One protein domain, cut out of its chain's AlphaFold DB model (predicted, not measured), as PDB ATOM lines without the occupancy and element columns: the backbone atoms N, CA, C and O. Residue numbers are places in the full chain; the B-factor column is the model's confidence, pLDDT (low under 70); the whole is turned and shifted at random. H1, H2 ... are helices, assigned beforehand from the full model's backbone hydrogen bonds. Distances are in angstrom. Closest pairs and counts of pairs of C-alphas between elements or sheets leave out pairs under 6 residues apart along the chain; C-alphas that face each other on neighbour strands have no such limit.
ATOM      1  N   SER A  20      18.797  66.200   4.396       76.31
ATOM      2  CA  SER A  20      19.601  65.506   5.410       76.31
ATOM      3  C   SER A  20      20.477  66.461   6.228       76.31
ATOM      4  O   SER A  20      20.557  66.323   7.450       76.31
ATOM      5  N   THR A  21      21.111  67.452   5.587       84.06
ATOM      6  CA  THR A  21      21.916  68.462   6.294       84.06
ATOM      7  C   THR A  21      21.039  69.289   7.226       84.06
ATOM      8  O   THR A  21      21.405  69.518   8.375       84.06
ATOM      9  N   LEU A  22      19.856  69.677   6.748       82.19
ATOM     10  CA  LEU A  22      18.914  70.501   7.499       82.19
ATOM     11  C   LEU A  22      18.430  69.775   8.765       82.19
ATOM     12  O   LEU A  22      18.548  70.319   9.858       82.19
ATOM     13  N   SER A  23      18.024  68.507   8.647       79.31
ATOM     14  CA  SER A  23      17.622  67.678   9.793       79.31
ATOM     15  C   SER A  23      18.735  67.523  10.843       79.31
ATOM     16  O   SER A  23      18.490  67.699  12.036       79.31
ATOM     17  N   LYS A  24      19.982  67.273  10.420       86.00
ATOM     18  CA  LYS A  24      21.123  67.144  11.346       86.00
ATOM     19  C   LYS A  24      21.429  68.444  12.087       86.00
ATOM     20  O   LYS A  24      21.776  68.400  13.265       86.00
ATOM     21  N   THR A  25      21.328  69.585  11.411       85.31
ATOM     22  CA  THR A  25      21.551  70.893  12.040       85.31
ATOM     23  C   THR A  25      20.458  71.208  13.054       85.31
ATOM     24  O   THR A  25      20.781  71.666  14.146       85.31
ATOM     25  N   LEU A  26      19.200  70.886  12.743       82.94
ATOM     26  CA  LEU A  26      18.079  71.059  13.669       82.94
ATOM     27  C   LEU A  26      18.270  70.256  14.956       82.94
ATOM     28  O   LEU A  26      18.209  70.821  16.046       82.94
ATOM     29  N   LEU A  27      18.603  68.969  14.835       83.06
ATOM     30  CA  LEU A  27      18.831  68.106  15.997       83.06
ATOM     31  C   LEU A  27      19.979  68.600  16.884       83.06
ATOM     32  O   LEU A  27      19.909  68.485  18.101       83.06
ATOM     33  N   LYS A  28      21.030  69.179  16.290       89.62
ATOM     34  CA  LYS A  28      22.156  69.746  17.048       89.62
ATOM     35  C   LYS A  28      21.837  71.083  17.707       89.62
ATOM     36  O   LYS A  28      22.470  71.420  18.699       89.62
ATOM     37  N   SER A  29      20.921  71.853  17.128       86.62
ATOM     38  CA  SER A  29      20.586  73.189  17.623       86.62
ATOM     39  C   SER A  29      19.689  73.184  18.858       86.62
ATOM     40  O   SER A  29      19.690  74.164  19.591       86.62
ATOM     41  N   GLY A  30      18.937  72.104  19.094       87.94
ATOM     42  CA  GLY A  30      17.998  72.023  20.217       87.94
ATOM     43  C   GLY A  30      16.775  72.940  20.090       87.94
ATOM     44  O   GLY A  30      16.023  73.054  21.052       87.94
ATOM     45  N   PHE A  31      16.555  73.577  18.933       88.06
ATOM     46  CA  PHE A  31      15.405  74.458  18.728       88.06
ATOM     47  C   PHE A  31      14.088  73.696  18.850       88.06
ATOM     48  O   PHE A  31      13.909  72.626  18.260       88.06
ATOM     49  N   SER A  32      13.136  74.289  19.563       82.44
ATOM     50  CA  SER A  32      11.783  73.759  19.715       82.44
ATOM     51  C   SER A  32      10.743  74.866  19.529       82.44
ATOM     52  O   SER A  32      11.055  76.054  19.611       82.44
ATOM     53  N   GLY A  33       9.502  74.485  19.212       81.88
ATOM     54  CA  GLY A  33       8.386  75.428  19.080       81.88
ATOM     55  C   GLY A  33       8.653  76.581  18.103       81.88
ATOM     56  O   GLY A  33       8.937  76.353  16.925       81.88
ATOM     57  N   ASN A  34       8.552  77.815  18.602       82.81
ATOM     58  CA  ASN A  34       8.633  79.042  17.803       82.81
ATOM     59  C   ASN A  34      10.054  79.328  17.293       82.81
ATOM     60  O   ASN A  34      10.214  79.818  16.176       82.81
ATOM     61  N   GLU A  35      11.088  78.962  18.055       87.75
ATOM     62  CA  GLU A  35      12.493  79.146  17.650       87.75
ATOM     63  C   GLU A  35      12.805  78.338  16.388       87.75
ATOM     64  O   GLU A  35      13.487  78.792  15.466       87.75
ATOM     65  N   LEU A  36      12.248  77.128  16.323       86.75
ATOM     66  CA  LEU A  36      12.378  76.251  15.174       86.75
ATOM     67  C   LEU A  36      11.651  76.821  13.954       86.75
ATOM     68  O   LEU A  36      12.183  76.782  12.845       86.75
ATOM     69  N   GLN A  37      10.458  77.379  14.151       86.56
ATOM     70  CA  GLN A  37       9.715  78.044  13.086       86.56
ATOM     71  C   GLN A  37      10.469  79.261  12.541       86.56
ATOM     72  O   GLN A  37      10.559  79.419  11.322       86.56
ATOM     73  N   GLU A  38      11.045  80.096  13.405       89.69
ATOM     74  CA  GLU A  38      11.833  81.262  12.994       89.69
ATOM     75  C   GLU A  38      13.095  80.831  12.233       89.69
ATOM     76  O   GLU A  38      13.389  81.335  11.142       89.69
ATOM     77  N   PHE A  39      13.801  79.821  12.749       89.31
ATOM     78  CA  PHE A  39      14.975  79.257  12.093       89.31
ATOM     79  C   PHE A  39      14.643  78.709  10.701       89.31
ATOM     80  O   PHE A  39      15.353  78.991   9.729       89.31
ATOM     81  N   LEU A  40      13.550  77.951  10.582       87.12
ATOM     82  CA  LEU A  40      13.103  77.401   9.308       87.12
ATOM     83  C   LEU A  40      12.605  78.494   8.362       87.12
ATOM     84  O   LEU A  40      12.929  78.432   7.185       87.12
ATOM     85  N   SER A  41      11.922  79.531   8.844       88.38
ATOM     86  CA  SER A  41      11.497  80.670   8.011       88.38
ATOM     87  C   SER A  41      12.695  81.423   7.426       88.38
ATOM     88  O   SER A  41      12.659  81.887   6.288       88.38
ATOM     89  N   LYS A  42      13.806  81.486   8.172       90.06
ATOM     90  CA  LYS A  42      15.059  82.102   7.717       90.06
ATOM     91  C   LYS A  42      15.848  81.228   6.736       90.06
ATOM     92  O   LYS A  42      16.640  81.751   5.950       90.06
ATOM     93  N   LYS A  43      15.700  79.901   6.807       84.75
ATOM     94  CA  LYS A  43      16.542  78.928   6.079       84.75
ATOM     95  C   LYS A  43      15.836  78.210   4.929       84.75
ATOM     96  O   LYS A  43      16.487  77.865   3.946       84.75
ATOM     97  N   VAL A  44      14.537  77.963   5.037       81.06
ATOM     98  CA  VAL A  44      13.737  77.186   4.087       81.06
ATOM     99  C   VAL A  44      12.999  78.141   3.158       81.06
ATOM    100  O   VAL A  44      12.171  78.933   3.582       81.06
ATOM    101  N   THR A  45      13.273  78.048   1.857       79.81
ATOM    102  CA  THR A  45      12.607  78.890   0.842       79.81
ATOM    103  C   THR A  45      11.214  78.370   0.464       79.81
ATOM    104  O   THR A  45      10.416  79.097  -0.118       79.81
ATOM    105  N   ASN A  46      10.911  77.104   0.765       86.00
ATOM    106  CA  ASN A  46       9.637  76.478   0.427       86.00
ATOM    107  C   ASN A  46       8.649  76.565   1.604       86.00
ATOM    108  O   ASN A  46       8.751  75.807   2.568       86.00
ATOM    109  N   ILE A  47       7.671  77.464   1.481       85.56
ATOM    110  CA  ILE A  47       6.619  77.710   2.480       85.56
ATOM    111  C   ILE A  47       5.776  76.450   2.741       85.56
ATOM    112  O   ILE A  47       5.424  76.172   3.884       85.56
ATOM    113  N   ALA A  48       5.498  75.640   1.714       83.56
ATOM    114  CA  ALA A  48       4.728  74.408   1.884       83.56
ATOM    115  C   ALA A  48       5.479  73.385   2.749       83.56
ATOM    116  O   ALA A  48       4.875  72.730   3.597       83.56
ATOM    117  N   LEU A  49       6.805  73.286   2.587       84.06
ATOM    118  CA  LEU A  49       7.636  72.424   3.430       84.06
ATOM    119  C   LEU A  49       7.667  72.925   4.878       84.06
ATOM    120  O   LEU A  49       7.522  72.121   5.794       84.06
ATOM    121  N   LEU A  50       7.818  74.239   5.085       85.56
ATOM    122  CA  LEU A  50       7.768  74.859   6.412       85.56
ATOM    123  C   LEU A  50       6.451  74.525   7.128       85.56
ATOM    124  O   LEU A  50       6.475  74.002   8.240       85.56
ATOM    125  N   ASN A  51       5.318  74.748   6.459       83.81
ATOM    126  CA  ASN A  51       3.994  74.458   7.010       83.81
ATOM    127  C   ASN A  51       3.814  72.967   7.311       83.81
ATOM    128  O   ASN A  51       3.301  72.616   8.371       83.81
ATOM    129  N   GLY A  52       4.284  72.085   6.422       87.50
ATOM    130  CA  GLY A  52       4.252  70.640   6.646       87.50
ATOM    131  C   GLY A  52       5.060  70.213   7.876       87.50
ATOM    132  O   GLY A  52       4.587  69.399   8.668       87.50
ATOM    133  N   VAL A  53       6.247  70.793   8.082       85.25
ATOM    134  CA  VAL A  53       7.085  70.518   9.260       85.25
ATOM    135  C   VAL A  53       6.428  71.037  10.541       85.25
ATOM    136  O   VAL A  53       6.363  70.298  11.520       85.25
ATOM    137  N   ILE A  54       5.893  72.262  10.539       85.31
ATOM    138  CA  ILE A  54       5.176  72.828  11.694       85.31
ATOM    139  C   ILE A  54       3.970  71.956  12.059       85.31
ATOM    140  O   ILE A  54       3.781  71.619  13.230       85.31
ATOM    141  N   LEU A  55       3.182  71.545  11.061       86.88
ATOM    142  CA  LEU A  55       2.016  70.690  11.261       86.88
ATOM    143  C   LEU A  55       2.409  69.329  11.848       86.88
ATOM    144  O   LEU A  55       1.789  68.880  12.810       86.88
ATOM    145  N   ALA A  56       3.466  68.705  11.318       85.88
ATOM    146  CA  ALA A  56       3.983  67.448  11.844       85.88
ATOM    147  C   ALA A  56       4.407  67.594  13.312       85.88
ATOM    148  O   ALA A  56       3.985  66.813  14.158       85.88
ATOM    149  N   ILE A  57       5.180  68.628  13.649       83.00
ATOM    150  CA  ILE A  57       5.642  68.860  15.026       83.00
ATOM    151  C   ILE A  57       4.467  69.085  15.974       83.00
ATOM    152  O   ILE A  57       4.436  68.504  17.058       83.00
ATOM    153  N   LYS A  58       3.470  69.872  15.559       83.31
ATOM    154  CA  LYS A  58       2.243  70.083  16.337       83.31
ATOM    155  C   LYS A  58       1.510  68.765  16.591       83.31
ATOM    156  O   LYS A  58       1.080  68.523  17.714       83.31
ATOM    157  N   HIS A  59       1.409  67.910  15.575       84.38
ATOM    158  CA  HIS A  59       0.760  66.606  15.686       84.38
ATOM    159  C   HIS A  59       1.528  65.653  16.620       84.38
ATOM    160  O   HIS A  59       0.925  64.939  17.418       84.38
ATOM    161  N   TYR A  60       2.861  65.665  16.566       82.94
ATOM    162  CA  TYR A  60       3.707  64.787  17.378       82.94
ATOM    163  C   TYR A  60       4.016  65.321  18.783       82.94
ATOM    164  O   TYR A  60       4.493  64.554  19.613       82.94
ATOM    165  N   LYS A  61       3.687  66.579  19.110       82.75
ATOM    166  CA  LYS A  61       3.860  67.141  20.466       82.75
ATOM    167  C   LYS A  61       3.108  66.344  21.541       82.75
ATOM    168  O   LYS A  61       3.527  66.310  22.691       82.75
ATOM    169  N   ASN A  62       2.020  65.677  21.161       84.75
ATOM    170  CA  ASN A  62       1.213  64.865  22.071       84.75
ATOM    171  C   ASN A  62       1.628  63.386  22.107       84.75
ATOM    172  O   ASN A  62       0.996  62.608  22.817       84.75
ATOM    173  N   LEU A  63       2.666  62.980  21.366       86.62
ATOM    174  CA  LEU A  63       3.076  61.577  21.285       86.62
ATOM    175  C   LEU A  63       3.465  61.025  22.664       86.62
ATOM    176  O   LEU A  63       3.061  59.919  23.008       86.62
ATOM    177  N   ASP A  64       4.173  61.812  23.477       84.44
ATOM    178  CA  ASP A  64       4.572  61.407  24.832       84.44
ATOM    179  C   ASP A  64       3.358  61.155  25.733       84.44
ATOM    180  O   ASP A  64       3.330  60.178  26.486       84.44
ATOM    181  N   LYS A  65       2.312  61.983  25.600       89.31
ATOM    182  CA  LYS A  65       1.041  61.789  26.306       89.31
ATOM    183  C   LYS A  65       0.370  60.487  25.868       89.31
ATOM    184  O   LYS A  65      -0.011  59.694  26.725       89.31
ATOM    185  N   THR A  66       0.280  60.232  24.563       84.25
ATOM    186  CA  THR A  66      -0.307  58.993  24.028       84.25
ATOM    187  C   THR A  66       0.476  57.755  24.473       84.25
ATOM    188  O   THR A  66      -0.117  56.753  24.864       84.25
ATOM    189  N   ILE A  67       1.812  57.816  24.460       89.94
ATOM    190  CA  ILE A  67       2.676  56.730  24.941       89.94
ATOM    191  C   ILE A  67       2.450  56.486  26.439       89.94
ATOM    192  O   ILE A  67       2.396  55.335  26.871       89.94
ATOM    193  N   LEU A  68       2.300  57.546  27.237       93.62
ATOM    194  CA  LEU A  68       2.030  57.435  28.668       93.62
ATOM    195  C   LEU A  68       0.652  56.820  28.950       93.62
ATOM    196  O   LEU A  68       0.548  55.931  29.793       93.62
ATOM    197  N   GLU A  69      -0.394  57.255  28.245       94.69
ATOM    198  CA  GLU A  69      -1.739  56.673  28.353       94.69
ATOM    199  C   GLU A  69      -1.732  55.188  27.979       94.69
ATOM    200  O   GLU A  69      -2.257  54.361  28.725       94.69
ATOM    201  N   LEU A  70      -1.042  54.826  26.895       94.44
ATOM    202  CA  LEU A  70      -0.898  53.436  26.475       94.44
ATOM    203  C   LEU A  70      -0.180  52.585  27.533       94.44
ATOM    204  O   LEU A  70      -0.620  51.476  27.834       94.44
ATOM    205  N   LYS A  71       0.898  53.104  28.140       96.44
ATOM    206  CA  LYS A  71       1.598  52.427  29.245       96.44
ATOM    207  C   LYS A  71       0.674  52.194  30.441       96.44
ATOM    208  O   LYS A  71       0.665  51.092  30.981       96.44
ATOM    209  N   LYS A  72      -0.126  53.195  30.826       97.50
ATOM    210  CA  LYS A  72      -1.107  53.071  31.919       97.50
ATOM    211  C   LYS A  72      -2.155  51.997  31.620       97.50
ATOM    212  O   LYS A  72      -2.442  51.175  32.483       97.50
ATOM    213  N   MET A  73      -2.683  51.969  30.395       95.88
ATOM    214  CA  MET A  73      -3.644  50.946  29.971       95.88
ATOM    215  C   MET A  73      -3.044  49.540  29.997       95.88
ATOM    216  O   MET A  73      -3.714  48.597  30.411       95.88
ATOM    217  N   LEU A  74      -1.786  49.395  29.577       96.81
ATOM    218  CA  LEU A  74      -1.098  48.108  29.592       96.81
ATOM    219  C   LEU A  74      -0.895  47.591  31.021       96.81
ATOM    220  O   LEU A  74      -1.185  46.428  31.276       96.81
ATOM    221  N   ILE A  75      -0.454  48.453  31.944       96.62
ATOM    222  CA  ILE A  75      -0.315  48.110  33.368       96.62
ATOM    223  C   ILE A  75      -1.664  47.639  33.921       96.62
ATOM    224  O   ILE A  75      -1.759  46.532  34.437       96.62
ATOM    225  N   HIS A  76      -2.732  48.408  33.690       97.06
ATOM    226  CA  HIS A  76      -4.077  48.041  34.135       97.06
ATOM    227  C   HIS A  76      -4.552  46.696  33.559       97.06
ATOM    228  O   HIS A  76      -5.170  45.895  34.261       97.06
ATOM    229  N   ALA A  77      -4.282  46.425  32.278       95.88
ATOM    230  CA  ALA A  77      -4.637  45.156  31.649       95.88
ATOM    231  C   ALA A  77      -3.878  43.976  32.277       95.88
ATOM    232  O   ALA A  77      -4.481  42.935  32.538       95.88
ATOM    233  N   VAL A  78      -2.583  44.146  32.556       95.12
ATOM    234  CA  VAL A  78      -1.763  43.138  33.241       95.12
ATOM    235  C   VAL A  78      -2.272  42.899  34.663       95.12
ATOM    236  O   VAL A  78      -2.477  41.744  35.029       95.12
ATOM    237  N   ASP A  79      -2.568  43.955  35.423       95.00
ATOM    238  CA  ASP A  79      -3.106  43.853  36.787       95.00
ATOM    239  C   ASP A  79      -4.473  43.164  36.814       95.00
ATOM    240  O   ASP A  79      -4.745  42.341  37.690       95.00
ATOM    241  N   THR A  80      -5.322  43.450  35.824       93.75
ATOM    242  CA  THR A  80      -6.636  42.807  35.672       93.75
ATOM    243  C   THR A  80      -6.477  41.304  35.437       93.75
ATOM    244  O   THR A  80      -7.125  40.506  36.111       93.75
ATOM    245  N   VAL A  81      -5.581  40.897  34.530       93.00
ATOM    246  CA  VAL A  81      -5.328  39.477  34.230       93.00
ATOM    247  C   VAL A  81      -4.659  38.762  35.406       93.00
ATOM    248  O   VAL A  81      -5.024  37.633  35.723       93.00
ATOM    249  N   ALA A  82      -3.708  39.406  36.083       90.50
ATOM    250  CA  ALA A  82      -3.060  38.847  37.265       90.50
ATOM    251  C   ALA A  82      -4.053  38.672  38.426       90.50
ATOM    252  O   ALA A  82      -4.025  37.646  39.103       90.50
ATOM    253  N   SER A  83      -4.976  39.618  38.611       87.88
ATOM    254  CA  SER A  83      -6.018  39.540  39.642       87.88
ATOM    255  C   SER A  83      -7.061  38.455  39.349       87.88
ATOM    256  O   SER A  83      -7.522  37.786  40.273       87.88
ATOM    257  N   ASP A  84      -7.409  38.247  38.074       83.06
ATOM    258  CA  ASP A  84      -8.361  37.213  37.638       83.06
ATOM    259  C   ASP A  84      -7.715  35.822  37.500       83.06
ATOM    260  O   ASP A  84      -8.394  34.799  37.539       83.06
TER     261      ASP A  84
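Overview. This is residues 20 to 84 of the 220 residues of an uncharacterized protein of Candidatus Methanoperedens sp. BLZ1 (UniProt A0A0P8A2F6). A small head of three helices has one long, straight helical arm sticking out of it: in the head H2 and H3 fold back on each other as a helical hairpin, H1 sits loosely near H2, and residues 62 to 84, of which 63 to 84 belong to H4, reach away from the head. H4 carries on roughly the way H3 runs, and this arm makes most of the length. The 65 printed residues hold four named helices, in the order H1, H2, H3, H4, and no named strand; the class is all helix. The whole is extended, with a radius of gyration of the C-alphas of 18.4 A and spans of 59 by 22 by 20 A.

Along the chain. Find C-alpha 20 at (19.601, 65.506, 5.410); there H1 begins, and it runs through residues 20 to 29, 14.5 A from first to last C-alpha. After a tight link of three residues, look at Gly 33, where H2 begins; it holds residues 33 to 43 and measures 15.7 A. Another tight link of three residues leads to H3, residues 47 to 60, which starts with C-alpha 47 at (6.619, 77.710, 2.480) and is 19.9 A long. After a tight link of two residues H4 begins, residues 63 to 84, 31.5 A from first to last C-alpha; its last C-alpha, that of Asp 84, is at (-8.361, 37.213, 37.638).

Arrangement. Start with H1 and compare it with H2: they are close but not clearly touching, and their closest C-alphas, those of Leu 26 and Leu 36, are 7.9 A apart. Their lines stand at a steep tilt of 43 degrees, opposite ways. Next, H2 and H3 touch and form a helical hairpin, at a shallow tilt of 21 degrees, opposite ways; their closest C-alphas, those of Leu 40 and Leu 50, are 6.6 A apart. H3 and H4 meet only through their link. H1 is apart from H3 and from H4, and H2 is apart from H4. Along the backbone of H1, H2, H3 and H4 you will find every O i to N i+4 pair within hydrogen-bond range.

Size, cuts and confidence. The two C-alphas farthest apart are those of Thr 45 and Asp 84, at 59.4 A. Leave out residues 62 to 84, which stand free, and the remaining 42 residues span 24 by 21 by 18 A, with a radius of gyration of 9.7 A. The printed part has no cut, and its three links are tight. In the B-factor column of this model the mean pLDDT of the printed part is 87.4, and no printed residue is under 70.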